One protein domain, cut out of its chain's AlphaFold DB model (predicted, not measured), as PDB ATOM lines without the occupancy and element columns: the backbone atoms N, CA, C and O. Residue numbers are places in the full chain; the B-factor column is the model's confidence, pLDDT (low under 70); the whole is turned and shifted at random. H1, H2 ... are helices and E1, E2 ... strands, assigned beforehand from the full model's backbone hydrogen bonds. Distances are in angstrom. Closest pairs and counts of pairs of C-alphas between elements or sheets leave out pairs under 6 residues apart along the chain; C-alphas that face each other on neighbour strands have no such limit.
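What this domain is: This is residues 197 to 360 of the 423 residues of the protein "Choline dehydrogenase" of Didymella rabiei (UniProt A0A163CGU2). A small, three-stranded sheet, E1, E2 and E3, has one long helix, H4, running slantwise over one face, and a shorter helix, H6, meets H4 with its first residue, Asp 341, near Gly 308 and runs off from it nearly at a right angle. A helical hairpin of H2 and the long H3 lies at one end of this core, with the end of H3 reaching the sheet, while a small strand hairpin, E4 and E5, is set away from the sheet; its loop at Met 285 and H5 at the far end of H4 mark the length of the whole. The printed part has 164 residues, with six named helices and five named strands in the order E1 H1 H2 H3 E2 E3 E4 E5 H4 H5 H6. Both sheets, E1 - E2 - E3 and E4 - E5, are antiparallel, and the class is mixed, helices and strands. The whole is compact, with a radius of gyration of the C-alphas of 17.7 A and spans of 55 by 38 by 26 A.

How they stand to each other: In the larger sheet E2, residues 255 to 260, is the inner strand, and E1, residues 197 to 200, and E3, residues 269 to 271, are the edge strands. N 197 and O 259 are 2.8 A apart across E1 and E2, within hydrogen-bond range, as are N 258 and O 270 across the hairpin of E2 and E3, at 2.8 A. H4, residues 301 to 320, is on this sheet at a height of 8.9 A, over E2 and E3, slantwise to the strands at 47 degrees to E2 on the local plane; the closest C-alphas of H4 and E3 are those of Leu 307 and Val 271, 6.2 A. H3, residues 232 to 250, is on the sheet too, and the sheet with H3 and H4 makes two layers, helices on one face of a sheet. H4 is the hub, touching four other helices. With residues 304 to 312 alone it touches H6, residues 341 to 350, about perpendicular at 85 degrees, closest at the C-alphas of Gly 308 and Asp 341, 4.0 A. It only just touches H1, residues 201 to 204, with 3 pairs of C-alphas within 8 A, the closest those of Trp 313 and Phe 204, 5.5 A. H5, residues 322 to 325, and H4 only just touch, only at the corner, closest at the C-alphas of Leu 324 and Trp 318, 5.5 A. H2, residues 208 to 217, and H3 form a helical hairpin, touching at a shallow tilt of 17 degrees, opposite ways; their closest C-alphas, of Thr 212 and Tyr 249, are 6.1 A apart. H3 and H4 are apart. E4, residues 279 to 281, and E5, residues 292 to 294, form an antiparallel hairpin, with N 279 and O 294 2.8 A apart. Every O i to N i+4 pair is within hydrogen-bond range in H2, H3, H4 and H6; H1 and H5 are too short for such a pair.

Where its parts are: E2 is 13.6 A from first to last C-alpha, and E1, 10.3 A, begins at C-alpha 197, (-57.238, 38.890, 25.064). H4 is 28.8 A long and begins at C-alpha 301, (-39.103, 24.753, 18.250). H3 is 27.3 A long, H2 14.2 A, and H6 14.5 A, ending at C-alpha 350, (-48.099, 26.276, 3.570). H1, H5, E3, E4 and E5 are shorter.

The domain as a whole: The two C-alphas farthest apart, of Met 285 and Pro 322, are 58.2 A apart. The printed part has no cut. The links from H2 to H3 and from H5 to H6 are long, with 14 and 15 residues. The mean pLDDT of the printed part is 87.6; residues 261 to 265 and residue 359 are under 70.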
ATOM      1  N   ALA A 197     -57.374  39.515  23.754       83.88
ATOM      2  CA  ALA A 197     -57.238  38.890  25.064       83.88
ATOM      3  C   ALA A 197     -55.846  38.250  25.191       83.88
ATOM      4  O   ALA A 197     -55.413  37.496  24.314       83.88
ATOM      5  N   PHE A 198     -55.160  38.531  26.295       89.44
ATOM      6  CA  PHE A 198     -53.812  38.041  26.582       89.44
ATOM      7  C   PHE A 198     -53.882  36.918  27.625       89.44
ATOM      8  O   PHE A 198     -54.535  37.065  28.657       89.44
ATOM      9  N   LEU A 199     -53.246  35.779  27.337       93.62
ATOM     10  CA  LEU A 199     -53.395  34.527  28.080       93.62
ATOM     11  C   LEU A 199     -52.052  34.008  28.603       93.62
ATOM     12  O   LEU A 199     -51.098  33.835  27.836       93.62
ATOM     13  N   ALA A 200     -51.986  33.700  29.897       96.25
ATOM     14  CA  ALA A 200     -50.895  32.954  30.526       96.25
ATOM     15  C   ALA A 200     -50.853  31.504  30.017       96.25
ATOM     16  O   ALA A 200     -51.890  30.929  29.672       96.25
ATOM     17  N   PHE A 201     -49.670  30.876  29.993       96.88
ATOM     18  CA  PHE A 201     -49.499  29.593  29.293       96.88
ATOM     19  C   PHE A 201     -50.439  28.495  29.814       96.88
ATOM     20  O   PHE A 201     -51.020  27.748  29.024       96.88
ATOM     21  N   LYS A 202     -50.674  28.446  31.134       96.12
ATOM     22  CA  LYS A 202     -51.584  27.467  31.748       96.12
ATOM     23  C   LYS A 202     -53.045  27.610  31.305       96.12
ATOM     24  O   LYS A 202     -53.772  26.621  31.308       96.12
ATOM     25  N   GLN A 203     -53.484  28.812  30.910       94.50
ATOM     26  CA  GLN A 203     -54.872  29.075  30.504       94.50
ATOM     27  C   GLN A 203     -55.196  28.452  29.138       94.50
ATOM     28  O   GLN A 203     -56.348  28.091  28.893       94.50
ATOM     29  N   PHE A 204     -54.187  28.283  28.271       94.81
ATOM     30  CA  PHE A 204     -54.338  27.636  26.963       94.81
ATOM     31  C   PHE A 204     -53.640  26.273  26.825       94.81
ATOM     32  O   PHE A 204     -53.890  25.552  25.859       94.81
ATOM     33  N   SER A 205     -52.830  25.861  27.805       95.81
ATOM     34  CA  SER A 205     -52.121  24.578  27.798       95.81
ATOM     35  C   SER A 205     -52.018  23.957  29.194       95.81
ATOM     36  O   SER A 205     -51.206  24.373  30.015       95.81
ATOM     37  N   SER A 206     -52.722  22.845  29.429       95.06
ATOM     38  CA  SER A 206     -52.486  21.996  30.611       95.06
ATOM     39  C   SER A 206     -51.102  21.328  30.610       95.06
ATOM     40  O   SER A 206     -50.640  20.863  31.646       95.06
ATOM     41  N   LYS A 207     -50.402  21.312  29.465       95.62
ATOM     42  CA  LYS A 207     -49.024  20.810  29.337       95.62
ATOM     43  C   LYS A 207     -47.958  21.874  29.649       95.62
ATOM     44  O   LYS A 207     -46.790  21.621  29.363       95.62
ATOM     45  N   TYR A 208     -48.324  23.041  30.202       96.06
ATOM     46  CA  TYR A 208     -47.393  24.160  30.416       96.06
ATOM     47  C   TYR A 208     -46.122  23.739  31.171       96.06
ATOM     48  O   TYR A 208     -45.046  23.847  30.599       96.06
ATOM     49  N   HIS A 209     -46.223  23.123  32.359       96.69
ATOM     50  CA  HIS A 209     -45.057  22.646  33.123       96.69
ATOM     51  C   HIS A 209     -44.118  21.722  32.329       96.69
ATOM     52  O   HIS A 209     -42.902  21.842  32.450       96.69
ATOM     53  N   ASN A 210     -44.657  20.812  31.508       97.00
ATOM     54  CA  ASN A 210     -43.838  19.908  30.697       97.00
ATOM     55  C   ASN A 210     -43.052  20.693  29.637       97.00
ATOM     56  O   ASN A 210     -41.842  20.527  29.521       97.00
ATOM     57  N   VAL A 211     -43.728  21.583  28.906       96.19
ATOM     58  CA  VAL A 211     -43.119  22.365  27.822       96.19
ATOM     59  C   VAL A 211     -42.155  23.415  28.372       96.19
ATOM     60  O   VAL A 211     -41.058  23.556  27.845       96.19
ATOM     61  N   THR A 212     -42.470  24.067  29.489       96.06
ATOM     62  CA  THR A 212     -41.526  24.956  30.182       96.06
ATOM     63  C   THR A 212     -40.325  24.179  30.733       96.06
ATOM     64  O   THR A 212     -39.195  24.648  30.643       96.06
ATOM     65  N   GLY A 213     -40.523  22.933  31.175       96.25
ATOM     66  CA  GLY A 213     -39.437  22.000  31.485       96.25
ATOM     67  C   GLY A 213     -38.568  21.618  30.277       96.25
ATOM     68  O   GLY A 213     -37.387  21.329  30.462       96.25
ATOM     69  N   GLN A 214     -39.099  21.663  29.047       94.50
ATOM     70  CA  GLN A 214     -38.290  21.560  27.822       94.50
ATOM     71  C   GLN A 214     -37.467  22.838  27.610       94.50
ATOM     72  O   GLN A 214     -36.284  22.730  27.310       94.50
ATOM     73  N   ILE A 215     -38.025  24.036  27.847       94.12
ATOM     74  CA  ILE A 215     -37.270  25.308  27.781       94.12
ATOM     75  C   ILE A 215     -36.066  25.273  28.737       94.12
ATOM     76  O   ILE A 215     -34.960  25.646  28.342       94.12
ATOM     77  N   SER A 216     -36.244  24.779  29.965       93.50
ATOM     78  CA  SER A 216     -35.162  24.684  30.959       93.50
ATOM     79  C   SER A 216     -34.103  23.613  30.661       93.50
ATOM     80  O   SER A 216     -33.023  23.675  31.237       93.50
ATOM     81  N   LYS A 217     -34.402  22.622  29.808       93.75
ATOM     82  CA  LYS A 217     -33.496  21.502  29.462       93.75
ATOM     83  C   LYS A 217     -32.903  21.584  28.053       93.75
ATOM     84  O   LYS A 217     -31.948  20.879  27.753       93.75
ATOM     85  N   GLN A 218     -33.494  22.395  27.181       92.75
ATOM     86  CA  GLN A 218     -33.023  22.643  25.825       92.75
ATOM     87  C   GLN A 218     -31.673  23.368  25.863       92.75
ATOM     88  O   GLN A 218     -31.579  24.441  26.462       92.75
ATOM     89  N   ASP A 219     -30.680  22.849  25.133       91.50
ATOM     90  CA  ASP A 219     -29.555  23.673  24.693       91.50
ATOM     91  C   ASP A 219     -30.105  24.824  23.842       91.50
ATOM     92  O   ASP A 219     -30.616  24.637  22.733       91.50
ATOM     93  N   ALA A 220     -30.057  26.026  24.407       85.94
ATOM     94  CA  ALA A 220     -30.542  27.215  23.739       85.94
ATOM     95  C   ALA A 220     -29.575  27.696  22.649       85.94
ATOM     96  O   ALA A 220     -30.027  28.370  21.724       85.94
ATOM     97  N   THR A 221     -28.289  27.328  22.720       86.12
ATOM     98  CA  THR A 221     -27.252  27.808  21.794       86.12
ATOM     99  C   THR A 221     -27.460  27.275  20.379       86.12
ATOM    100  O   THR A 221     -27.334  28.039  19.423       86.12
ATOM    101  N   ALA A 222     -27.958  26.042  20.231       86.38
ATOM    102  CA  ALA A 222     -28.460  25.500  18.964       86.38
ATOM    103  C   ALA A 222     -29.607  26.319  18.319       86.38
ATOM    104  O   ALA A 222     -29.918  26.132  17.144       86.38
ATOM    105  N   CYS A 223     -30.251  27.228  19.062       84.69
ATOM    106  CA  CYS A 223     -31.291  28.144  18.574       84.69
ATOM    107  C   CYS A 223     -30.835  29.619  18.533       84.69
ATOM    108  O   CYS A 223     -31.677  30.506  18.378       84.69
ATOM    109  N   HIS A 224     -29.541  29.906  18.713       80.62
ATOM    110  CA  HIS A 224     -29.006  31.269  18.658       80.62
ATOM    111  C   HIS A 224     -28.817  31.767  17.210       80.62
ATOM    112  O   HIS A 224     -28.537  30.981  16.301       80.62
ATOM    113  N   PRO A 225     -28.861  33.091  16.986       79.75
ATOM    114  CA  PRO A 225     -28.171  33.730  15.868       79.75
ATOM    115  C   PRO A 225     -26.651  33.671  16.072       79.75
ATOM    116  O   PRO A 225     -26.166  33.881  17.182       79.75
ATOM    117  N   GLU A 226     -25.886  33.499  14.995       81.06
ATOM    118  CA  GLU A 226     -24.423  33.303  15.017       81.06
ATOM    119  C   GLU A 226     -23.633  34.364  15.821       81.06
ATOM    120  O   GLU A 226     -22.609  34.058  16.428       81.06
ATOM    121  N   ARG A 227     -24.112  35.615  15.892       79.31
ATOM    122  CA  ARG A 227     -23.459  36.676  16.687       79.31
ATOM    123  C   ARG A 227     -23.416  36.352  18.193       79.31
ATOM    124  O   ARG A 227     -22.475  36.764  18.862       79.31
ATOM    125  N   TYR A 228     -24.377  35.588  18.718       83.25
ATOM    126  CA  TYR A 228     -24.476  35.241  20.145       83.25
ATOM    127  C   TYR A 228     -23.510  34.126  20.573       83.25
ATOM    128  O   TYR A 228     -23.208  34.026  21.756       83.25
ATOM    129  N   SER A 229     -23.011  33.283  19.659       80.06
ATOM    130  CA  SER A 229     -21.947  32.315  19.983       80.06
ATOM    131  C   SER A 229     -20.543  32.924  19.895       80.06
ATOM    132  O   SER A 229     -19.586  32.323  20.373       80.06
ATOM    133  N   LYS A 230     -20.419  34.129  19.319       83.31
ATOM    134  CA  LYS A 230     -19.160  34.873  19.146       83.31
ATOM    135  C   LYS A 230     -18.951  36.004  20.166       83.31
ATOM    136  O   LYS A 230     -17.910  36.648  20.130       83.31
ATOM    137  N   ASN A 231     -19.911  36.248  21.061       83.19
ATOM    138  CA  ASN A 231     -19.804  37.223  22.150       83.19
ATOM    139  C   ASN A 231     -20.352  36.617  23.458       83.19
ATOM    140  O   ASN A 231     -21.527  36.258  23.553       83.19
ATOM    141  N   GLU A 232     -19.490  36.515  24.471       88.06
ATOM    142  CA  GLU A 232     -19.811  35.923  25.772       88.06
ATOM    143  C   GLU A 232     -20.805  36.769  26.589       88.06
ATOM    144  O   GLU A 232     -21.723  36.214  27.196       88.06
ATOM    145  N   ALA A 233     -20.675  38.100  26.583       83.00
ATOM    146  CA  ALA A 233     -21.595  39.006  27.273       83.00
ATOM    147  C   ALA A 233     -22.996  38.964  26.642       83.00
ATOM    148  O   ALA A 233     -23.998  38.885  27.354       83.00
ATOM    149  N   LEU A 234     -23.070  38.869  25.311       83.25
ATOM    150  CA  LEU A 234     -24.336  38.750  24.577       83.25
ATOM    151  C   LEU A 234     -25.031  37.410  24.856       83.25
ATOM    152  O   LEU A 234     -26.257  37.344  24.977       83.25
ATOM    153  N   SER A 235     -24.244  36.346  25.028       87.75
ATOM    154  CA  SER A 235     -24.727  35.049  25.504       87.75
ATOM    155  C   SER A 235     -25.254  35.138  26.947       87.75
ATOM    156  O   SER A 235     -26.381  34.714  27.214       87.75
ATOM    157  N   LYS A 236     -24.516  35.772  27.875       91.12
ATOM    158  CA  LYS A 236     -24.963  36.011  29.267       91.12
ATOM    159  C   LYS A 236     -26.277  36.797  29.319       91.12
ATOM    160  O   LYS A 236     -27.208  36.373  30.007       91.12
ATOM    161  N   GLY A 237     -26.391  37.884  28.555       90.69
ATOM    162  CA  GLY A 237     -27.611  38.687  28.451       90.69
ATOM    163  C   GLY A 237     -28.804  37.902  27.906       90.69
ATOM    164  O   GLY A 237     -29.902  37.970  28.467       90.69
ATOM    165  N   PHE A 238     -28.587  37.072  26.881       91.12
ATOM    166  CA  PHE A 238     -29.607  36.141  26.398       91.12
ATOM    167  C   PHE A 238     -30.058  35.153  27.486       91.12
ATOM    168  O   PHE A 238     -31.263  34.978  27.684       91.12
ATOM    169  N   PHE A 239     -29.135  34.527  28.220       92.75
ATOM    170  CA  PHE A 239     -29.496  33.569  29.271       92.75
ATOM    171  C   PHE A 239     -30.210  34.233  30.460       92.75
ATOM    172  O   PHE A 239     -31.168  33.657  30.985       92.75
ATOM    173  N   ALA A 240     -29.844  35.466  30.821       94.00
ATOM    174  CA  ALA A 240     -30.570  36.269  31.808       94.00
ATOM    175  C   ALA A 240     -32.022  36.547  31.362       94.00
ATOM    176  O   ALA A 240     -32.967  36.260  32.103       94.00
ATOM    177  N   GLN A 241     -32.225  36.998  30.117       93.56
ATOM    178  CA  GLN A 241     -33.562  37.148  29.525       93.56
ATOM    179  C   GLN A 241     -34.332  35.815  29.472       93.56
ATOM    180  O   GLN A 241     -35.541  35.783  29.714       93.56
ATOM    181  N   ARG A 242     -33.654  34.703  29.157       93.94
ATOM    182  CA  ARG A 242     -34.260  33.366  29.066       93.94
ATOM    183  C   ARG A 242     -34.758  32.865  30.420       93.94
ATOM    184  O   ARG A 242     -35.832  32.269  30.460       93.94
ATOM    185  N   LYS A 243     -34.042  33.138  31.516       95.31
ATOM    186  CA  LYS A 243     -34.499  32.822  32.882       95.31
ATOM    187  C   LYS A 243     -35.834  33.512  33.190       95.31
ATOM    188  O   LYS A 243     -36.800  32.839  33.542       95.31
ATOM    189  N   ILE A 244     -35.920  34.818  32.937       95.69
ATOM    190  CA  ILE A 244     -37.148  35.606  33.132       95.69
ATOM    191  C   ILE A 244     -38.277  35.108  32.204       95.69
ATOM    192  O   ILE A 244     -39.446  35.084  32.583       95.69
ATOM    193  N   LEU A 245     -37.961  34.649  30.986       95.75
ATOM    194  CA  LEU A 245     -38.947  34.004  30.111       95.75
ATOM    195  C   LEU A 245     -39.448  32.661  30.665       95.75
ATOM    196  O   LEU A 245     -40.648  32.412  30.589       95.75
ATOM    197  N   ILE A 246     -38.590  31.820  31.250       96.62
ATOM    198  CA  ILE A 246     -39.008  30.573  31.923       96.62
ATOM    199  C   ILE A 246     -39.964  30.887  33.082       96.62
ATOM    200  O   ILE A 246     -41.008  30.246  33.197       96.62
ATOM    201  N   GLU A 247     -39.665  31.914  33.879       96.44
ATOM    202  CA  GLU A 247     -40.538  32.404  34.954       96.44
ATOM    203  C   GLU A 247     -41.894  32.887  34.399       96.44
ATOM    204  O   GLU A 247     -42.942  32.454  34.878       96.44
ATOM    205  N   HIS A 248     -41.910  33.674  33.314       95.81
ATOM    206  CA  HIS A 248     -43.148  34.044  32.610       95.81
ATOM    207  C   HIS A 248     -43.933  32.825  32.080       95.81
ATOM    208  O   HIS A 248     -45.158  32.816  32.146       95.81
ATOM    209  N   TYR A 249     -43.256  31.784  31.586       96.88
ATOM    210  CA  TYR A 249     -43.877  30.545  31.095       96.88
ATOM    211  C   TYR A 249     -44.385  29.604  32.211       96.88
ATOM    212  O   TYR A 249     -45.058  28.613  31.907       96.88
ATOM    213  N   LEU A 250     -44.091  29.897  33.482       96.19
ATOM    214  CA  LEU A 250     -44.701  29.263  34.661       96.19
ATOM    215  C   LEU A 250     -45.760  30.147  35.341       96.19
ATOM    216  O   LEU A 250     -46.559  29.629  36.118       96.19
ATOM    217  N   SER A 251     -45.750  31.455  35.076       93.62
ATOM    218  CA  SER A 251     -46.536  32.458  35.796       93.62
ATOM    219  C   SER A 251     -47.970  32.607  35.282       93.62
ATOM    220  O   SER A 251     -48.262  32.461  34.096       93.62
ATOM    221  N   ASP A 252     -48.853  32.990  36.200       91.75
ATOM    222  CA  ASP A 252     -50.242  33.379  35.940       91.75
ATOM    223  C   ASP A 252     -50.358  34.838  35.483       91.75
ATOM    224  O   ASP A 252     -51.276  35.200  34.749       91.75
ATOM    225  N   ASN A 253     -49.406  35.669  35.912       88.44
ATOM    226  CA  ASN A 253     -49.435  37.126  35.772       88.44
ATOM    227  C   ASN A 253     -48.716  37.607  34.501       88.44
ATOM    228  O   ASN A 253     -48.563  38.807  34.285       88.44
ATOM    229  N   ALA A 254     -48.245  36.679  33.664       92.31
ATOM    230  CA  ALA A 254     -47.528  36.969  32.433       92.31
ATOM    231  C   ALA A 254     -48.125  36.179  31.268       92.31
ATOM    232  O   ALA A 254     -47.936  34.969  31.140       92.31
ATOM    233  N   ALA A 255     -48.836  36.877  30.386       94.06
ATOM    234  CA  ALA A 255     -49.363  36.251  29.188       94.06
ATOM    235  C   ALA A 255     -48.244  35.835  28.215       94.06
ATOM    236  O   ALA A 255     -47.266  36.556  28.004       94.06
ATOM    237  N   THR A 256     -48.404  34.656  27.614       94.88
ATOM    238  CA  THR A 256     -47.498  34.074  26.610       94.88
ATOM    239  C   THR A 256     -48.179  33.887  25.253       94.88
ATOM    240  O   THR A 256     -47.491  33.759  24.240       94.88
ATOM    241  N   GLY A 257     -49.514  33.952  25.210       93.81
ATOM    242  CA  GLY A 257     -50.327  33.978  23.996       93.81
ATOM    243  C   GLY A 257     -51.274  35.179  23.958       93.81
ATOM    244  O   GLY A 257     -51.693  35.691  24.991       93.81
ATOM    245  N   GLU A 258     -51.612  35.621  22.755       91.25
ATOM    246  CA  GLU A 258     -52.654  36.607  22.452       91.25
ATOM    247  C   GLU A 258     -53.670  35.967  21.517       91.25
ATOM    248  O   GLU A 258     -53.306  35.234  20.594       91.25
ATOM    249  N   TYR A 259     -54.937  36.289  21.731       84.88
ATOM    250  CA  TYR A 259     -56.050  35.938  20.866       84.88
ATOM    251  C   TYR A 259     -56.845  37.209  20.555       84.88
ATOM    252  O   TYR A 259     -57.316  37.883  21.469       84.88
ATOM    253  N   SER A 260     -56.981  37.547  19.271       76.56
ATOM    254  CA  SER A 260     -57.720  38.730  18.811       76.56
ATOM    255  C   SER A 260     -59.063  38.365  18.181       76.56
ATOM    256  O   SER A 260     -59.166  37.398  17.422       76.56
ATOM    257  N   ILE A 261     -60.089  39.166  18.481       65.06
ATOM    258  CA  ILE A 261     -61.449  39.027  17.949       65.06
ATOM    259  C   ILE A 261     -61.679  40.166  16.959       65.06
ATOM    260  O   ILE A 261     -62.014  41.282  17.346       65.06
ATOM    261  N   GLN A 262     -61.472  39.904  15.670       59.50
ATOM    262  CA  GLN A 262     -61.621  40.926  14.631       59.50
ATOM    263  C   GLN A 262     -63.054  40.896  14.065       59.50
ATOM    264  O   GLN A 262     -63.563  39.807  13.780       59.50
ATOM    265  N   PRO A 263     -63.719  42.052  13.858       45.34
ATOM    266  CA  PRO A 263     -65.152  42.114  13.531       45.34
ATOM    267  C   PRO A 263     -65.517  41.572  12.136       45.34
ATOM    268  O   PRO A 263     -66.691  41.441  11.818       45.34
ATOM    269  N   TRP A 264     -64.531  41.204  11.315       51.81
ATOM    270  CA  TRP A 264     -64.697  40.502  10.033       51.81
ATOM    271  C   TRP A 264     -64.373  38.994  10.123       51.81
ATOM    272  O   TRP A 264     -64.008  38.371   9.131       51.81
ATOM    273  N   GLY A 265     -64.458  38.394  11.317       56.91
ATOM    274  CA  GLY A 265     -64.341  36.940  11.518       56.91
ATOM    275  C   GLY A 265     -62.912  36.382  11.586       56.91
ATOM    276  O   GLY A 265     -62.734  35.167  11.650       56.91
ATOM    277  N   ARG A 266     -61.876  37.231  11.604       71.88
ATOM    278  CA  ARG A 266     -60.474  36.782  11.684       71.88
ATOM    279  C   ARG A 266     -60.017  36.604  13.139       71.88
ATOM    280  O   ARG A 266     -59.666  37.568  13.815       71.88
ATOM    281  N   ALA A 267     -59.966  35.356  13.597       77.19
ATOM    282  CA  ALA A 267     -59.573  34.962  14.955       77.19
ATOM    283  C   ALA A 267     -58.040  34.815  15.129       77.19
ATOM    284  O   ALA A 267     -57.549  33.724  15.423       77.19
ATOM    285  N   THR A 268     -57.260  35.880  14.895       83.25
ATOM    286  CA  THR A 268     -55.780  35.790  14.862       83.25
ATOM    287  C   THR A 268     -55.182  35.519  16.246       83.25
ATOM    288  O   THR A 268     -55.499  36.229  17.202       83.25
ATOM    289  N   THR A 269     -54.264  34.551  16.333       89.62
ATOM    290  CA  THR A 269     -53.480  34.220  17.538       89.62
ATOM    291  C   THR A 269     -52.002  34.575  17.376       89.62
ATOM    292  O   THR A 269     -51.432  34.281  16.326       89.62
ATOM    293  N   ALA A 270     -51.354  35.120  18.410       91.12
ATOM    294  CA  ALA A 270     -49.935  35.504  18.371       91.12
ATOM    295  C   ALA A 270     -49.164  35.099  19.641       91.12
ATOM    296  O   ALA A 270     -49.657  35.257  20.758       91.12
ATOM    297  N   VAL A 271     -47.923  34.623  19.485       93.00
ATOM    298  CA  VAL A 271     -47.019  34.314  20.612       93.00
ATOM    299  C   VAL A 271     -46.467  35.618  21.195       93.00
ATOM    300  O   VAL A 271     -45.898  36.431  20.472       93.00
ATOM    301  N   GLN A 272     -46.633  35.820  22.503       92.69
ATOM    302  CA  GLN A 272     -46.260  37.057  23.211       92.69
ATOM    303  C   GLN A 272     -44.879  37.005  23.861       92.69
ATOM    304  O   GLN A 272     -44.317  38.041  24.199       92.69
ATOM    305  N   LYS A 273     -44.339  35.805  24.086       93.62
ATOM    306  CA  LYS A 273     -43.074  35.592  24.804       93.62
ATOM    307  C   LYS A 273     -42.139  34.678  23.994       93.62
ATOM    308  O   LYS A 273     -41.835  33.575  24.447       93.62
ATOM    309  N   PRO A 274     -41.728  35.082  22.776       92.50
ATOM    310  CA  PRO A 274     -40.891  34.249  21.920       92.50
ATOM    311  C   PRO A 274     -39.525  33.961  22.557       92.50
ATOM    312  O   PRO A 274     -38.869  34.838  23.134       92.50
ATOM    313  N   LEU A 275     -39.096  32.710  22.429       93.31
ATOM    314  CA  LEU A 275     -37.790  32.214  22.862       93.31
ATOM    315  C   LEU A 275     -36.727  32.417  21.780       93.31
ATOM    316  O   LEU A 275     -35.548  32.556  22.099       93.31
ATOM    317  N   SER A 276     -37.146  32.458  20.513       92.19
ATOM    318  CA  SER A 276     -36.313  32.862  19.381       92.19
ATOM    319  C   SER A 276     -35.782  34.297  19.550       92.19
ATOM    320  O   SER A 276     -36.378  35.129  20.245       92.19
ATOM    321  N   ARG A 277     -34.662  34.611  18.890       87.25
ATOM    322  CA  ARG A 277     -34.101  35.969  18.807       87.25
ATOM    323  C   ARG A 277     -33.703  36.289  17.378       87.25
ATOM    324  O   ARG A 277     -33.037  35.488  16.732       87.25
ATOM    325  N   GLY A 278     -34.101  37.466  16.912       84.50
ATOM    326  CA  GLY A 278     -33.611  38.024  15.659       84.50
ATOM    327  C   GLY A 278     -32.315  38.815  15.840       84.50
ATOM    328  O   GLY A 278     -31.849  39.025  16.958       84.50
ATOM    329  N   THR A 279     -31.768  39.298  14.733       81.50
ATOM    330  CA  THR A 279     -30.679  40.278  14.693       81.50
ATOM    331  C   THR A 279     -31.023  41.427  13.753       81.50
ATOM    332  O   THR A 279     -31.812  41.285  12.814       81.50
ATOM    333  N   LEU A 280     -30.403  42.578  14.006       77.38
ATOM    334  CA  LEU A 280     -30.387  43.722  13.105       77.38
ATOM    335  C   LEU A 280     -28.931  44.094  12.794       77.38
ATOM    336  O   LEU A 280     -28.054  43.993  13.659       77.38
ATOM    337  N   THR A 281     -28.651  44.461  11.548       76.44
ATOM    338  CA  THR A 281     -27.308  44.862  11.109       76.44
ATOM    339  C   THR A 281     -27.379  45.790   9.896       76.44
ATOM    340  O   THR A 281     -28.345  45.752   9.132       76.44
ATOM    341  N   LEU A 282     -26.363  46.631   9.709       76.19
ATOM    342  CA  LEU A 282     -26.258  47.490   8.527       76.19
ATOM    343  C   LEU A 282     -26.043  46.655   7.256       76.19
ATOM    344  O   LEU A 282     -25.397  45.606   7.297       76.19
ATOM    345  N   ASN A 283     -26.532  47.158   6.121       79.06
ATOM    346  CA  ASN A 283     -26.100  46.687   4.810       79.06
ATOM    347  C   ASN A 283     -24.727  47.305   4.500       79.06
ATOM    348  O   ASN A 283     -24.631  48.493   4.203       79.06
ATOM    349  N   THR A 284     -23.664  46.505   4.578       83.88
ATOM    350  CA  THR A 284     -22.276  46.966   4.397       83.88
ATOM    351  C   THR A 284     -21.950  47.416   2.972       83.88
ATOM    352  O   THR A 284     -21.022  48.198   2.794       83.88
ATOM    353  N   MET A 285     -22.717  46.977   1.967       86.50
ATOM    354  CA  MET A 285     -22.557  47.418   0.575       86.50
ATOM    355  C   MET A 285     -23.284  48.743   0.307       86.50
ATOM    356  O   MET A 285     -22.854  49.538  -0.529       86.50
ATOM    357  N   HIS A 286     -24.386  48.993   1.019       83.12
ATOM    358  CA  HIS A 286     -25.245  50.164   0.849       83.12
ATOM    359  C   HIS A 286     -25.666  50.715   2.217       83.12
ATOM    360  O   HIS A 286     -26.768  50.448   2.693       83.12
ATOM    361  N   LEU A 287     -24.799  51.518   2.843       74.31
ATOM    362  CA  LEU A 287     -24.980  52.024   4.217       74.31
ATOM    363  C   LEU A 287     -26.242  52.888   4.433       74.31
ATOM    364  O   LEU A 287     -26.651  53.082   5.572       74.31
ATOM    365  N   LEU A 288     -26.854  53.399   3.356       77.81
ATOM    366  CA  LEU A 288     -28.112  54.162   3.377       77.81
ATOM    367  C   LEU A 288     -29.353  53.319   3.015       77.81
ATOM    368  O   LEU A 288     -30.455  53.858   2.933       77.81
ATOM    369  N   ALA A 289     -29.192  52.018   2.761       77.19
ATOM    370  CA  ALA A 289     -30.313  51.102   2.584       77.19
ATOM    371  C   ALA A 289     -30.913  50.700   3.942       77.19
ATOM    372  O   ALA A 289     -30.263  50.790   4.983       77.19
ATOM    373  N   ASN A 290     -32.153  50.203   3.919       73.62
ATOM    374  CA  ASN A 290     -32.834  49.706   5.115       73.62
ATOM    375  C   ASN A 290     -31.993  48.653   5.860       73.62
ATOM    376  O   ASN A 290     -31.414  47.755   5.243       73.62
ATOM    377  N   THR A 291     -31.993  48.732   7.193       72.81
ATOM    378  CA  THR A 291     -31.343  47.770   8.091       72.81
ATOM    379  C   THR A 291     -31.741  46.334   7.751       72.81
ATOM    380  O   THR A 291     -32.926  46.017   7.612       72.81
ATOM    381  N   ILE A 292     -30.759  45.438   7.668       77.50
ATOM    382  CA  ILE A 292     -30.990  44.007   7.467       77.50
ATOM    383  C   ILE A 292     -31.527  43.436   8.784       77.50
ATOM    384  O   ILE A 292     -30.793  43.334   9.768       77.50
ATOM    385  N   VAL A 293     -32.818  43.088   8.808       81.81
ATOM    386  CA  VAL A 293     -33.516  42.536   9.982       81.81
ATOM    387  C   VAL A 293     -33.822  41.057   9.762       81.81
ATOM    388  O   VAL A 293     -34.781  40.695   9.072       81.81
ATOM    389  N   VAL A 294     -33.035  40.192  10.396       84.69
ATOM    390  CA  VAL A 294     -33.226  38.738  10.378       84.69
ATOM    391  C   VAL A 294     -34.046  38.356  11.609       84.69
ATOM    392  O   VAL A 294     -33.542  38.379  12.725       84.69
ATOM    393  N   ARG A 295     -35.336  38.043  11.442       84.62
ATOM    394  CA  ARG A 295     -36.256  37.854  12.587       84.62
ATOM    395  C   ARG A 295     -36.095  36.527  13.331       84.62
ATOM    396  O   ARG A 295     -36.452  36.473  14.502       84.62
ATOM    397  N   ASN A 296     -35.628  35.472  12.654       89.06
ATOM    398  CA  ASN A 296     -35.535  34.101  13.185       89.06
ATOM    399  C   ASN A 296     -36.815  33.600  13.885       89.06
ATOM    400  O   ASN A 296     -36.761  32.816  14.832       89.06
ATOM    401  N   ALA A 297     -37.986  34.065  13.437       89.94
ATOM    402  CA  ALA A 297     -39.258  33.673  14.027       89.94
ATOM    403  C   ALA A 297     -39.419  32.146  13.949       89.94
ATOM    404  O   ALA A 297     -39.261  31.558  12.880       89.94
ATOM    405  N   PHE A 298     -39.729  31.522  15.086       92.19
ATOM    406  CA  PHE A 298     -39.853  30.070  15.231       92.19
ATOM    407  C   PHE A 298     -38.559  29.258  14.994       92.19
ATOM    408  O   PHE A 298     -38.649  28.042  14.794       92.19
ATOM    409  N   GLN A 299     -37.368  29.878  15.066       91.81
ATOM    410  CA  GLN A 299     -36.091  29.144  15.126       91.81
ATOM    411  C   GLN A 299     -36.046  28.248  16.375       91.81
ATOM    412  O   GLN A 299     -35.594  27.109  16.299       91.81
ATOM    413  N   ASN A 300     -36.578  28.717  17.510       93.69
ATOM    414  CA  ASN A 300     -36.791  27.857  18.667       93.69
ATOM    415  C   ASN A 300     -38.057  26.986  18.472       93.69
ATOM    416  O   ASN A 300     -39.159  27.534  18.364       93.69
ATOM    417  N   PRO A 301     -37.960  25.641  18.488       93.81
ATOM    418  CA  PRO A 301     -39.103  24.753  18.250       93.81
ATOM    419  C   PRO A 301     -40.209  24.852  19.313       93.81
ATOM    420  O   PRO A 301     -41.354  24.486  19.038       93.81
ATOM    421  N   VAL A 302     -39.922  25.372  20.512       95.25
ATOM    422  CA  VAL A 302     -40.961  25.589  21.531       95.25
ATOM    423  C   VAL A 302     -41.920  26.717  21.124       95.25
ATOM    424  O   VAL A 302     -43.113  26.606  21.400       95.25
ATOM    425  N   ASP A 303     -41.475  27.732  20.375       95.12
ATOM    426  CA  ASP A 303     -42.370  28.792  19.880       95.12
ATOM    427  C   ASP A 303     -43.449  28.214  18.937       95.12
ATOM    428  O   ASP A 303     -44.614  28.619  18.993       95.12
ATOM    429  N   LYS A 304     -43.093  27.198  18.129       94.94
ATOM    430  CA  LYS A 304     -44.036  26.444  17.276       94.94
ATOM    431  C   LYS A 304     -45.072  25.701  18.117       94.94
ATOM    432  O   LYS A 304     -46.272  25.815  17.882       94.94
ATOM    433  N   GLN A 305     -44.608  24.985  19.145       95.50
ATOM    434  CA  GLN A 305     -45.478  24.275  20.083       95.50
ATOM    435  C   GLN A 305     -46.460  25.215  20.796       95.50
ATOM    436  O   GLN A 305     -47.631  24.865  20.963       95.50
ATOM    437  N   VAL A 306     -45.994  26.382  21.253       96.31
ATOM    438  CA  VAL A 306     -46.824  27.382  21.943       96.31
ATOM    439  C   VAL A 306     -47.909  27.910  21.002       96.31
ATOM    440  O   VAL A 306     -49.076  27.927  21.395       96.31
ATOM    441  N   LEU A 307     -47.566  28.235  19.750       95.62
ATOM    442  CA  LEU A 307     -48.543  28.635  18.733       95.62
ATOM    443  C   LEU A 307     -49.576  27.531  18.452       95.62
ATOM    444  O   LEU A 307     -50.776  27.796  18.515       95.62
ATOM    445  N   GLY A 308     -49.140  26.292  18.206       96.00
ATOM    446  CA  GLY A 308     -50.045  25.166  17.944       96.00
ATOM    447  C   GLY A 308     -51.039  24.932  19.087       96.00
ATOM    448  O   GLY A 308     -52.244  24.800  18.859       96.00
ATOM    449  N   LYS A 309     -50.574  24.996  20.342       96.44
ATOM    450  CA  LYS A 309     -51.440  24.903  21.530       96.44
ATOM    451  C   LYS A 309     -52.420  26.076  21.637       96.44
ATOM    452  O   LYS A 309     -53.582  25.853  21.978       96.44
ATOM    453  N   LEU A 310     -51.994  27.295  21.303       95.62
ATOM    454  CA  LEU A 310     -52.842  28.492  21.302       95.62
ATOM    455  C   LEU A 310     -53.950  28.416  20.234       95.62
ATOM    456  O   LEU A 310     -55.105  28.703  20.539       95.62
ATOM    457  N   VAL A 311     -53.647  27.921  19.027       94.56
ATOM    458  CA  VAL A 311     -54.652  27.630  17.980       94.56
ATOM    459  C   VAL A 311     -55.638  26.551  18.446       94.56
ATOM    460  O   VAL A 311     -56.852  26.707  18.307       94.56
ATOM    461  N   ARG A 312     -55.158  25.474  19.081       94.19
ATOM    462  CA  ARG A 312     -56.020  24.396  19.613       94.19
ATOM    463  C   ARG A 312     -56.890  24.844  20.788       94.19
ATOM    464  O   ARG A 312     -57.965  24.276  20.992       94.19
ATOM    465  N   TRP A 313     -56.465  25.846  21.553       94.00
ATOM    466  CA  TRP A 313     -57.315  26.525  22.532       94.00
ATOM    467  C   TRP A 313     -58.338  27.440  21.853       94.00
ATOM    468  O   TRP A 313     -59.516  27.357  22.187       94.00
ATOM    469  N   ASN A 314     -57.928  28.231  20.858       90.88
ATOM    470  CA  ASN A 314     -58.805  29.128  20.098       90.88
ATOM    471  C   ASN A 314     -59.972  28.350  19.461       90.88
ATOM    472  O   ASN A 314     -61.138  28.678  19.672       90.88
ATOM    473  N   ARG A 315     -59.686  27.208  18.824       90.44
ATOM    474  CA  ARG A 315     -60.711  26.261  18.348       90.44
ATOM    475  C   ARG A 315     -61.694  25.836  19.435       90.44
ATOM    476  O   ARG A 315     -62.899  25.851  19.212       90.44
ATOM    477  N   LYS A 316     -61.205  25.475  20.628       89.62
ATOM    478  CA  LYS A 316     -62.063  25.105  21.768       89.62
ATOM    479  C   LYS A 316     -62.881  26.292  22.275       89.62
ATOM    480  O   LYS A 316     -64.007  26.077  22.704       89.62
ATOM    481  N   HIS A 317     -62.350  27.513  22.221       86.62
ATOM    482  CA  HIS A 317     -63.074  28.732  22.566       86.62
ATOM    483  C   HIS A 317     -64.265  28.942  21.613       86.62
ATOM    484  O   HIS A 317     -65.405  28.943  22.076       86.62
ATOM    485  N   TRP A 318     -64.039  28.985  20.294       82.44
ATOM    486  CA  TRP A 318     -65.124  29.111  19.304       82.44
ATOM    487  C   TRP A 318     -66.118  27.944  19.336       82.44
ATOM    488  O   TRP A 318     -67.326  28.169  19.296       82.44
ATOM    489  N   ALA A 319     -65.635  26.705  19.455       83.62
ATOM    490  CA  ALA A 319     -66.478  25.514  19.373       83.62
ATOM    491  C   ALA A 319     -67.246  25.172  20.664       83.62
ATOM    492  O   ALA A 319     -68.211  24.412  20.589       83.62
ATOM    493  N   LYS A 320     -66.844  25.675  21.846       78.81
ATOM    494  CA  LYS A 320     -67.510  25.349  23.128       78.81
ATOM    495  C   LYS A 320     -68.343  26.468  23.740       78.81
ATOM    496  O   LYS A 320     -69.162  26.171  24.603       78.81
ATOM    497  N   GLN A 321     -68.143  27.728  23.359       79.56
ATOM    498  CA  GLN A 321     -68.938  28.829  23.908       79.56
ATOM    499  C   GLN A 321     -70.310  28.878  23.214       79.56
ATOM    500  O   GLN A 321     -70.341  29.108  22.004       79.56
ATOM    501  N   PRO A 322     -71.456  28.736  23.917       78.44
ATOM    502  CA  PRO A 322     -72.778  28.756  23.273       78.44
ATOM    503  C   PRO A 322     -73.059  30.069  22.522       78.44
ATOM    504  O   PRO A 322     -73.660  30.080  21.449       78.44
ATOM    505  N   LEU A 323     -72.531  31.185  23.043       74.81
ATOM    506  CA  LEU A 323     -72.578  32.499  22.397       74.81
ATOM    507  C   LEU A 323     -71.755  32.584  21.099       74.81
ATOM    508  O   LEU A 323     -71.985  33.504  20.318       74.81
ATOM    509  N   LEU A 324     -70.818  31.663  20.853       75.75
ATOM    510  CA  LEU A 324     -70.032  31.589  19.616       75.75
ATOM    511  C   LEU A 324     -70.563  30.512  18.656       75.75
ATOM    512  O   LEU A 324     -70.616  30.753  17.452       75.75
ATOM    513  N   GLN A 325     -71.068  29.385  19.170       75.31
ATOM    514  CA  GLN A 325     -71.672  28.313  18.361       75.31
ATOM    515  C   GLN A 325     -72.807  28.805  17.446       75.31
ATOM    516  O   GLN A 325     -72.878  28.401  16.290       75.31
ATOM    517  N   ARG A 326     -73.653  29.730  17.920       75.12
ATOM    518  CA  ARG A 326     -74.763  30.324  17.140       75.12
ATOM    519  C   ARG A 326     -74.346  31.065  15.856       75.12
ATOM    520  O   ARG A 326     -75.204  31.347  15.030       75.12
ATOM    521  N   TYR A 327     -73.064  31.407  15.694       71.88
ATOM    522  CA  TYR A 327     -72.533  31.989  14.454       71.88
ATOM    523  C   TYR A 327     -72.165  30.916  13.409       71.88
ATOM    524  O   TYR A 327     -71.777  31.271  12.303       71.88
ATOM    525  N   SER A 328     -72.259  29.622  13.753       78.19
ATOM    526  CA  SER A 328     -71.793  28.480  12.945       78.19
ATOM    527  C   SER A 328     -70.373  28.671  12.370       78.19
ATOM    528  O   SER A 328     -70.185  28.567  11.158       78.19
ATOM    529  N   PRO A 329     -69.365  29.000  13.206       78.69
ATOM    530  CA  PRO A 329     -68.037  29.381  12.733       78.69
ATOM    531  C   PRO A 329     -67.319  28.221  12.025       78.69
ATOM    532  O   PRO A 329     -67.131  27.150  12.602       78.69
ATOM    533  N   VAL A 330     -66.860  28.467  10.796       84.38
ATOM    534  CA  VAL A 330     -66.046  27.534  10.002       84.38
ATOM    535  C   VAL A 330     -64.598  28.017   9.992       84.38
ATOM    536  O   VAL A 330     -64.317  29.141   9.579       84.38
ATOM    537  N   GLU A 331     -63.661  27.171  10.424       88.12
ATOM    538  CA  GLU A 331     -62.230  27.461  10.291       88.12
ATOM    539  C   GLU A 331     -61.766  27.181   8.858       88.12
ATOM    540  O   GLU A 331     -61.744  26.033   8.417       88.12
ATOM    541  N   THR A 332     -61.350  28.233   8.154       88.75
ATOM    542  CA  THR A 332     -60.777  28.143   6.804       88.75
ATOM    543  C   THR A 332     -59.268  27.902   6.808       88.75
ATOM    544  O   THR A 332     -58.757  27.238   5.913       88.75
ATOM    545  N   VAL A 333     -58.549  28.441   7.800       89.75
ATOM    546  CA  VAL A 333     -57.081  28.406   7.901       89.75
ATOM    547  C   VAL A 333     -56.675  28.276   9.380       89.75
ATOM    548  O   VAL A 333     -57.186  29.046  10.196       89.75
ATOM    549  N   PRO A 334     -55.752  27.363   9.750       93.38
ATOM    550  CA  PRO A 334     -55.081  26.383   8.889       93.38
ATOM    551  C   PRO A 334     -55.994  25.258   8.378       93.38
ATOM    552  O   PRO A 334     -55.669  24.656   7.361       93.38
ATOM    553  N   GLY A 335     -57.121  24.988   9.041       92.38
ATOM    554  CA  GLY A 335     -58.099  23.975   8.638       92.38
ATOM    555  C   GLY A 335     -58.281  22.882   9.694       92.38
ATOM    556  O   GLY A 335     -57.323  22.416  10.322       92.38
ATOM    557  N   VAL A 336     -59.533  22.458   9.888       92.94
ATOM    558  CA  VAL A 336     -59.954  21.546  10.970       92.94
ATOM    559  C   VAL A 336     -59.331  20.145  10.908       92.94
ATOM    560  O   VAL A 336     -59.332  19.440  11.917       92.94
ATOM    561  N   GLN A 337     -58.782  19.740   9.764       95.81
ATOM    562  CA  GLN A 337     -58.108  18.455   9.570       95.81
ATOM    563  C   GLN A 337     -56.764  18.352  10.311       95.81
ATOM    564  O   GLN A 337     -56.382  17.264  10.728       95.81
ATOM    565  N   TYR A 338     -56.065  19.471  10.519       97.25
ATOM    566  CA  TYR A 338     -54.763  19.508  11.195       97.25
ATOM    567  C   TYR A 338     -54.974  19.575  12.705       97.25
ATOM    568  O   TYR A 338     -55.556  20.544  13.184       97.25
ATOM    569  N   GLN A 339     -54.542  18.579  13.474       95.38
ATOM    570  CA  GLN A 339     -54.894  18.394  14.889       95.38
ATOM    571  C   GLN A 339     -53.702  18.369  15.851       95.38
ATOM    572  O   GLN A 339     -53.905  18.619  17.047       95.38
ATOM    573  N   THR A 340     -52.483  18.096  15.385       95.94
ATOM    574  CA  THR A 340     -51.255  18.217  16.191       95.94
ATOM    575  C   THR A 340     -50.690  19.639  16.153       95.94
ATOM    576  O   THR A 340     -51.047  20.452  15.304       95.94
ATOM    577  N   ASP A 341     -49.808  19.968  17.103       94.50
ATOM    578  CA  ASP A 341     -49.189  21.302  17.170       94.50
ATOM    579  C   ASP A 341     -48.251  21.559  15.966       94.50
ATOM    580  O   ASP A 341     -48.029  22.707  15.589       94.50
ATOM    581  N   GLU A 342     -47.729  20.483  15.369       95.00
ATOM    582  CA  GLU A 342     -46.824  20.463  14.215       95.00
ATOM    583  C   GLU A 342     -47.592  20.567  12.891       95.00
ATOM    584  O   GLU A 342     -47.332  21.481  12.115       95.00
ATOM    585  N   GLU A 343     -48.622  19.737  12.685       97.56
ATOM    586  CA  GLU A 343     -49.534  19.835  11.533       97.56
ATOM    587  C   GLU A 343     -50.124  21.244  11.384       97.56
ATOM    588  O   GLU A 343     -50.194  21.782  10.281       97.56
ATOM    589  N   ILE A 344     -50.523  21.858  12.504       97.31
ATOM    590  CA  ILE A 344     -51.055  23.225  12.553       97.31
ATOM    591  C   ILE A 344     -50.002  24.251  12.122       97.31
ATOM    592  O   ILE A 344     -50.334  25.183  11.386       97.31
ATOM    593  N   PHE A 345     -48.748  24.095  12.552       96.12
ATOM    594  CA  PHE A 345     -47.653  24.988  12.168       96.12
ATOM    595  C   PHE A 345     -47.322  24.860  10.674       96.12
ATOM    596  O   PHE A 345     -47.230  25.862   9.961       96.12
ATOM    597  N   ASP A 346     -47.207  23.630  10.185       96.25
ATOM    598  CA  ASP A 346     -46.891  23.318   8.794       96.25
ATOM    599  C   ASP A 346     -47.994  23.760   7.832       96.25
ATOM    600  O   ASP A 346     -47.708  24.365   6.800       96.25
ATOM    601  N   ALA A 347     -49.258  23.505   8.173       96.94
ATOM    602  CA  ALA A 347     -50.400  23.977   7.400       96.94
ATOM    603  C   ALA A 347     -50.483  25.509   7.389       96.94
ATOM    604  O   ALA A 347     -50.679  26.100   6.330       96.94
ATOM    605  N   SER A 348     -50.250  26.167   8.532       95.31
ATOM    606  CA  SER A 348     -50.194  27.635   8.600       95.31
ATOM    607  C   SER A 348     -49.047  28.207   7.757       95.31
ATOM    608  O   SER A 348     -49.202  29.262   7.148       95.31
ATOM    609  N   THR A 349     -47.913  27.506   7.685       94.44
ATOM    610  CA  THR A 349     -46.769  27.880   6.837       94.44
ATOM    611  C   THR A 349     -47.117  27.730   5.353       94.44
ATOM    612  O   THR A 349     -46.956  28.677   4.587       94.44
ATOM    613  N   LYS A 350     -47.668  26.575   4.951       95.38
ATOM    614  CA  LYS A 350     -48.099  26.276   3.570       95.38
ATOM    615  C   LYS A 350     -49.209  27.217   3.080       95.38
ATOM    616  O   LYS A 350     -49.227  27.573   1.910       95.38
ATOM    617  N   ALA A 351     -50.091  27.662   3.976       94.00
ATOM    618  CA  ALA A 351     -51.157  28.626   3.697       94.00
ATOM    619  C   ALA A 351     -50.721  30.108   3.789       94.00
ATOM    620  O   ALA A 351     -51.580  30.987   3.763       94.00
ATOM    621  N   ALA A 352     -49.420  30.400   3.950       92.25
ATOM    622  CA  ALA A 352     -48.877  31.752   4.154       92.25
ATOM    623  C   ALA A 352     -49.555  32.545   5.301       92.25
ATOM    624  O   ALA A 352     -49.638  33.773   5.281       92.25
ATOM    625  N   ALA A 353     -50.044  31.837   6.323       89.81
ATOM    626  CA  ALA A 353     -50.848  32.384   7.415       89.81
ATOM    627  C   ALA A 353     -50.020  32.879   8.617       89.81
ATOM    628  O   ALA A 353     -50.573  33.481   9.540       89.81
ATOM    629  N   LEU A 354     -48.708  32.618   8.621       90.62
ATOM    630  CA  LEU A 354     -47.782  33.037   9.673       90.62
ATOM    631  C   LEU A 354     -47.147  34.395   9.349       90.62
ATOM    632  O   LEU A 354     -46.447  34.544   8.352       90.62
ATOM    633  N   ASP A 355     -47.339  35.367  10.241       87.31
ATOM    634  CA  ASP A 355     -46.676  36.673  10.202       87.31
ATOM    635  C   ASP A 355     -45.545  36.698  11.253       87.31
ATOM    636  O   ASP A 355     -45.833  36.561  12.447       87.31
ATOM    637  N   PRO A 356     -44.264  36.861  10.865       80.38
ATOM    638  CA  PRO A 356     -43.144  36.887  11.805       80.38
ATOM    639  C   PRO A 356     -43.042  38.197  12.608       80.38
ATOM    640  O   PRO A 356     -42.134  38.317  13.431       80.38
ATOM    641  N   ALA A 357     -43.912  39.192  12.385       73.50
ATOM    642  CA  ALA A 357     -43.962  40.415  13.184       73.50
ATOM    643  C   ALA A 357     -45.384  40.985  13.312       73.50
ATOM    644  O   ALA A 357     -45.854  41.749  12.470       73.50
ATOM    645  N   TYR A 358     -46.035  40.733  14.452       72.62
ATOM    646  CA  TYR A 358     -47.344  41.311  14.781       72.62
ATOM    647  C   TYR A 358     -47.239  42.784  15.236       72.62
ATOM    648  O   TYR A 358     -47.570  43.118  16.372       72.62
ATOM    649  N   ALA A 359     -46.706  43.636  14.349       67.88
ATOM    650  CA  ALA A 359     -46.551  45.097  14.450       67.88
ATOM    651  C   ALA A 359     -45.831  45.645  15.706       67.88
ATOM    652  O   ALA A 359     -46.010  46.806  16.067       67.88
ATOM    653  N   ARG A 360     -45.014  44.827  16.386       74.94
ATOM    654  CA  ARG A 360     -44.401  45.156  17.687       74.94
ATOM    655  C   ARG A 360     -42.927  44.736  17.756       74.94
ATOM    656  O   ARG A 360     -42.559  43.839  18.507       74.94
TER     657      ARG A 360